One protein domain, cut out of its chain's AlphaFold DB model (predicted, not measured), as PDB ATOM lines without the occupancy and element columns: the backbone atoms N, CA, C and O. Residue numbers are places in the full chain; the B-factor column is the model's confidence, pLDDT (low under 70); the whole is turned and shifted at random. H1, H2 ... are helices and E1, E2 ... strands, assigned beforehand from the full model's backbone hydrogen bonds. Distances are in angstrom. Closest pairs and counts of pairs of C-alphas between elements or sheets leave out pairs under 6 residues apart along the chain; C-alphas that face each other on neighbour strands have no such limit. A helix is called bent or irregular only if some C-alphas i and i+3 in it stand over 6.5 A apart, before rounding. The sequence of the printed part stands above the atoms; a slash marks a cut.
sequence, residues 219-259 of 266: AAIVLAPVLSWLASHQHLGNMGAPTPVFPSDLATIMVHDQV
ATOM      1  N   ALA A 219     -37.781  58.148  -4.255       67.38
ATOM      2  CA  ALA A 219     -36.619  57.329  -3.962       67.38
ATOM      3  C   ALA A 219     -36.948  56.210  -2.957       67.38
ATOM      4  O   ALA A 219     -36.567  55.064  -3.187       67.38
ATOM      5  N   ALA A 220     -37.784  56.481  -1.951       67.88
ATOM      6  CA  ALA A 220     -38.304  55.440  -1.069       67.88
ATOM      7  C   ALA A 220     -39.162  54.411  -1.833       67.88
ATOM      8  O   ALA A 220     -39.057  53.215  -1.579       67.88
ATOM      9  N   ILE A 221     -39.960  54.840  -2.813       71.94
ATOM     10  CA  ILE A 221     -40.816  53.931  -3.591       71.94
ATOM     11  C   ILE A 221     -39.995  53.068  -4.558       71.94
ATOM     12  O   ILE A 221     -40.210  51.860  -4.653       71.94
ATOM     13  N   VAL A 222     -39.050  53.669  -5.287       75.69
ATOM     14  CA  VAL A 222     -38.300  52.981  -6.351       75.69
ATOM     15  C   VAL A 222     -37.093  52.221  -5.802       75.69
ATOM     16  O   VAL A 222     -36.814  51.099  -6.228       75.69
ATOM     17  N   LEU A 223     -36.357  52.814  -4.860       74.94
ATOM     18  CA  LEU A 223     -35.064  52.301  -4.416       74.94
ATOM     19  C   LEU A 223     -35.187  51.364  -3.210       74.94
ATOM     20  O   LEU A 223     -34.446  50.382  -3.139       74.94
ATOM     21  N   ALA A 224     -36.127  51.598  -2.287       74.38
ATOM     22  CA  ALA A 224     -36.238  50.778  -1.077       74.38
ATOM     23  C   ALA A 224     -36.510  49.284  -1.352       74.38
ATOM     24  O   ALA A 224     -35.875  48.456  -0.693       74.38
ATOM     25  N   PRO A 225     -37.357  48.879  -2.325       79.19
ATOM     26  CA  PRO A 225     -37.541  47.462  -2.651       79.19
ATOM     27  C   PRO A 225     -36.253  46.805  -3.161       79.19
ATOM     28  O   PRO A 225     -35.938  45.677  -2.782       79.19
ATOM     29  N   VAL A 226     -35.476  47.525  -3.978       81.69
ATOM     30  CA  VAL A 226     -34.190  47.050  -4.511       81.69
ATOM     31  C   VAL A 226     -33.156  46.933  -3.397       81.69
ATOM     32  O   VAL A 226     -32.465  45.921  -3.305       81.69
ATOM     33  N   LEU A 227     -33.072  47.933  -2.518       76.81
ATOM     34  CA  LEU A 227     -32.165  47.917  -1.371       76.81
ATOM     35  C   LEU A 227     -32.531  46.813  -0.375       76.81
ATOM     36  O   LEU A 227     -31.641  46.135   0.130       76.81
ATOM     37  N   SER A 228     -33.824  46.584  -0.136       79.19
ATOM     38  CA  SER A 228     -34.323  45.491   0.707       79.19
ATOM     39  C   SER A 228     -33.991  44.119   0.117       79.19
ATOM     40  O   SER A 228     -33.479  43.238   0.816       79.19
ATOM     41  N   TRP A 229     -34.201  43.942  -1.192       83.50
ATOM     42  CA  TRP A 229     -33.785  42.729  -1.891       83.50
ATOM     43  C   TRP A 229     -32.273  42.527  -1.793       83.50
ATOM     44  O   TRP A 229     -31.834  41.449  -1.410       83.50
ATOM     45  N   LEU A 230     -31.468  43.560  -2.057       80.75
ATOM     46  CA  LEU A 230     -30.010  43.456  -2.016       80.75
ATOM     47  C   LEU A 230     -29.494  43.145  -0.604       80.75
ATOM     48  O   LEU A 230     -28.584  42.332  -0.452       80.75
ATOM     49  N   ALA A 231     -30.098  43.743   0.427       77.50
ATOM     50  CA  ALA A 231     -29.752  43.508   1.827       77.50
ATOM     51  C   ALA A 231     -30.100  42.087   2.304       77.50
ATOM     52  O   ALA A 231     -29.413  41.542   3.169       77.50
ATOM     53  N   SER A 232     -31.146  41.480   1.739       79.75
ATOM     54  CA  SER A 232     -31.552  40.100   2.038       79.75
ATOM     55  C   SER A 232     -30.962  39.065   1.073       79.75
ATOM     56  O   SER A 232     -31.060  37.864   1.334       79.75
ATOM     57  N   HIS A 233     -30.313  39.497  -0.013       83.00
ATOM     58  CA  HIS A 233     -29.727  38.602  -1.004       83.00
ATOM     59  C   HIS A 233     -28.463  37.928  -0.470       83.00
ATOM     60  O   HIS A 233     -27.533  38.582   0.014       83.00
ATOM     61  N   GLN A 234     -28.401  36.603  -0.606       83.12
ATOM     62  CA  GLN A 234     -27.269  35.796  -0.164       83.12
ATOM     63  C   GLN A 234     -26.911  34.744  -1.216       83.12
ATOM     64  O   GLN A 234     -27.783  34.143  -1.839       83.12
ATOM     65  N   HIS A 235     -25.615  34.489  -1.375       80.38
ATOM     66  CA  HIS A 235     -25.084  33.382  -2.164       80.38
ATOM     67  C   HIS A 235     -24.577  32.258  -1.254       80.38
ATOM     68  O   HIS A 235     -24.266  32.477  -0.082       80.38
ATOM     69  N   LEU A 236     -24.459  31.047  -1.800       78.69
ATOM     70  CA  LEU A 236     -23.804  29.934  -1.112       78.69
ATOM     71  C   LEU A 236     -22.285  30.128  -1.175       78.69
ATOM     72  O   LEU A 236     -21.691  30.096  -2.251       78.69
ATOM     73  N   GLY A 237     -21.662  30.348  -0.017       76.44
ATOM     74  CA  GLY A 237     -20.212  30.484   0.106       76.44
ATOM     75  C   GLY A 237     -19.470  29.147  -0.005       76.44
ATOM     76  O   GLY A 237     -20.075  28.076  -0.028       76.44
ATOM     77  N   ASN A 238     -18.132  29.210   0.007       73.69
ATOM     78  CA  ASN A 238     -17.200  28.087  -0.223       73.69
ATOM     79  C   ASN A 238     -17.372  26.867   0.720       73.69
ATOM     80  O   ASN A 238     -16.765  25.828   0.498       73.69
ATOM     81  N   MET A 239     -18.193  26.980   1.770       78.75
ATOM     82  CA  MET A 239     -18.520  25.907   2.722       78.75
ATOM     83  C   MET A 239     -20.038  25.769   2.969       78.75
ATOM     84  O   MET A 239     -20.455  25.270   4.009       78.75
ATOM     85  N   GLY A 240     -20.884  26.257   2.053       73.88
ATOM     86  CA  GLY A 240     -22.350  26.196   2.160       73.88
ATOM     87  C   GLY A 240     -22.988  27.235   3.091       73.88
ATOM     88  O   GLY A 240     -24.211  27.293   3.187       73.88
ATOM     89  N   ALA A 241     -22.191  28.076   3.757       79.56
ATOM     90  CA  ALA A 241     -22.696  29.172   4.579       79.56
ATOM     91  C   ALA A 241     -23.240  30.322   3.700       79.56
ATOM     92  O   ALA A 241     -22.579  30.690   2.718       79.56
ATOM     93  N   PRO A 242     -24.401  30.917   4.036       79.31
ATOM     94  CA  PRO A 242     -24.922  32.071   3.314       79.31
ATOM     95  C   PRO A 242     -23.963  33.260   3.421       79.31
ATOM     96  O   PRO A 242     -23.517  33.609   4.514       79.31
ATOM     97  N   THR A 243     -23.639  33.880   2.289       79.81
ATOM     98  CA  THR A 243     -22.757  35.052   2.216       79.81
ATOM     99  C   THR A 243     -23.505  36.201   1.532       79.81
ATOM    100  O   THR A 243     -23.940  36.022   0.392       79.81
ATOM    101  N   PRO A 244     -23.699  37.358   2.194       75.38
ATOM    102  CA  PRO A 244     -24.370  38.510   1.595       75.38
ATOM    103  C   PRO A 244     -23.511  39.143   0.498       75.38
ATOM    104  O   PRO A 244     -22.284  39.055   0.533       75.38
ATOM    105  N   VAL A 245     -24.156  39.800  -0.468       70.38
ATOM    106  CA  VAL A 245     -23.462  40.301  -1.666       70.38
ATOM    107  C   VAL A 245     -22.625  41.559  -1.382       70.38
ATOM    108  O   VAL A 245     -21.539  41.677  -1.937       70.38
ATOM    109  N   PHE A 246     -23.065  42.471  -0.493       67.25
ATOM    110  CA  PHE A 246     -22.389  43.770  -0.269       67.25
ATOM    111  C   PHE A 246     -22.565  44.354   1.157       67.25
ATOM    112  O   PHE A 246     -23.372  45.260   1.360       67.25
ATOM    113  N   PRO A 247     -21.825  43.887   2.178       59.50
ATOM    114  CA  PRO A 247     -22.070  44.298   3.566       59.50
ATOM    115  C   PRO A 247     -21.655  45.739   3.941       59.50
ATOM    116  O   PRO A 247     -22.219  46.276   4.889       59.50
ATOM    117  N   SER A 248     -20.703  46.384   3.251       60.19
ATOM    118  CA  SER A 248     -20.178  47.711   3.648       60.19
ATOM    119  C   SER A 248     -20.816  48.908   2.932       60.19
ATOM    120  O   SER A 248     -20.929  49.976   3.526       60.19
ATOM    121  N   ASP A 249     -21.259  48.741   1.685       60.22
ATOM    122  CA  ASP A 249     -21.629  49.876   0.818       60.22
ATOM    123  C   ASP A 249     -23.142  50.163   0.805       60.22
ATOM    124  O   ASP A 249     -23.575  51.266   0.475       60.22
ATOM    125  N   LEU A 250     -23.955  49.194   1.244       62.38
ATOM    126  CA  LEU A 250     -25.414  49.306   1.350       62.38
ATOM    127  C   LEU A 250     -25.862  50.351   2.385       62.38
ATOM    128  O   LEU A 250     -26.801  51.109   2.135       62.38
ATOM    129  N   ALA A 251     -25.174  50.423   3.528       57.72
ATOM    130  CA  ALA A 251     -25.494  51.373   4.594       57.72
ATOM    131  C   ALA A 251     -25.283  52.833   4.152       57.72
ATOM    132  O   ALA A 251     -26.050  53.715   4.527       57.72
ATOM    133  N   THR A 252     -24.283  53.085   3.305       58.81
ATOM    134  CA  THR A 252     -23.971  54.420   2.773       58.81
ATOM    135  C   THR A 252     -25.036  54.904   1.783       58.81
ATOM    136  O   THR A 252     -25.404  56.077   1.800       58.81
ATOM    137  N   ILE A 253     -25.581  54.003   0.959       60.19
ATOM    138  CA  ILE A 253     -26.639  54.325  -0.015       60.19
ATOM    139  C   ILE A 253     -27.966  54.631   0.698       60.19
ATOM    140  O   ILE A 253     -28.636  55.599   0.347       60.19
ATOM    141  N   MET A 254     -28.309  53.874   1.748       57.22
ATOM    142  CA  MET A 254     -29.518  54.108   2.553       57.22
ATOM    143  C   MET A 254     -29.512  55.458   3.292       57.22
ATOM    144  O   MET A 254     -30.563  56.065   3.478       57.22
ATOM    145  N   VAL A 255     -28.339  55.956   3.704       53.56
ATOM    146  CA  VAL A 255     -28.205  57.258   4.384       53.56
ATOM    147  C   VAL A 255     -28.343  58.430   3.407       53.56
ATOM    148  O   VAL A 255     -28.898  59.465   3.768       53.56
ATOM    149  N   HIS A 256     -27.883  58.275   2.162       53.75
ATOM    150  CA  HIS A 256     -27.947  59.339   1.156       53.75
ATOM    151  C   HIS A 256     -29.380  59.605   0.649       53.75
ATOM    152  O   HIS A 256     -29.680  60.714   0.202       53.75
ATOM    153  N   ASP A 257     -30.266  58.614   0.771       51.28
ATOM    154  CA  ASP A 257     -31.686  58.673   0.399       51.28
ATOM    155  C   ASP A 257     -32.520  59.571   1.339       51.28
ATOM    156  O   ASP A 257     -33.382  60.335   0.908       51.28
ATOM    157  N   GLN A 258     -32.197  59.584   2.636       45.38
ATOM    158  CA  GLN A 258     -32.910  60.397   3.637       45.38
ATOM    159  C   GLN A 258     -32.623  61.907   3.525       45.38
ATOM    160  O   GLN A 258     -33.372  62.720   4.065       45.38
ATOM    161  N   VAL A 259     -31.557  62.300   2.817       43.81
ATOM    162  CA  VAL A 259     -31.109  63.701   2.689       43.81
ATOM    163  C   VAL A 259     -31.773  64.420   1.500       43.81
ATOM    164  O   VAL A 259     -31.819  65.649   1.471       43.81
TER     165      VAL A 259
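AT A GLANCE: This is residues 219 to 259 of the 266 residues of the protein "Phage_base_V domain-containing protein" of Gemmatimonadales bacterium (UniProt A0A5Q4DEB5). The domain is a long, thin rod in which the chain goes out and folds back on itself: helices H1 and H2 run side by side and opposite ways along one half, and the small two-strand hairpin of E1 and E2 makes the other half, with the turn at residues 237 to 241 at its tip. It is loose, with a radius of gyration of the C-alphas of 12.2 A, and spans 40 by 18 by 7 A along its three main axes. The printed part has 41 residues, with two named helices and two named strands in the order H1, E1, E2, H2. The class is mixed, helices and strands, and the one sheet has the order E1 - E2, antiparallel.

HOW THE PARTS SIT: The sheet is made of E1, residues 234 to 236, and E2, residues 242 to 244, which form a hairpin. The angle between their N-to-C directions is 138 degrees, antiparallel. C-alphas 234 and 244 face each other at 4.3 A, and C-alphas 236 and 242 at 5.0 A. N 235 and O 243 are within hydrogen-bond range at 2.9 A, as are N 243 and O 235 at 2.8 A. Before E1 comes H1, residues 219 to 232; the closest C-alphas of H1 and E2 are those of Ala 231 and Pro 244, 7.3 A apart. After E2 comes H2, residues 250 to 257, which is apart from E1. H1 and H2 touch, with the closest C-alphas, those of Ala 219 and Asp 257, 6.7 A apart. Their lines stand at a shallow tilt of 8 degrees, opposite ways, and their centres are 10.6 A apart. In H2 every O i to N i+4 pair is within hydrogen-bond range; in H1, 8 of 10 are.

IN THESE COORDINATES: H1 measures 18.9 A from its first C-alpha, 219 at (-36.619, 57.329, -3.962), to its last, 232 at (-31.552, 40.100, 2.038). It is irregular, but only just: C-alphas 222 and 225 are 6.7 A apart, and its line is a rough one. E1 is 6.9 A long and E2 6.7 A. H2 is 11.3 A long and ends at C-alpha 257, at (-31.686, 58.673, 0.399).

THE WHOLE: The two C-alphas farthest apart are those of Met 239 and Val 259, at 39.8 A, while the first and last printed C-alphas, those of Ala 219 and Val 259, are 10.7 A apart. The printed part has no cut. The links H1 to E1, E1 to E2 and E2 to H2 are tight, with 1, 5 and 5 residues. The mean pLDDT of the printed part is 70.1; residues 219 to 220 and 246 to 259 are under 70, and the mean over H2 is 57.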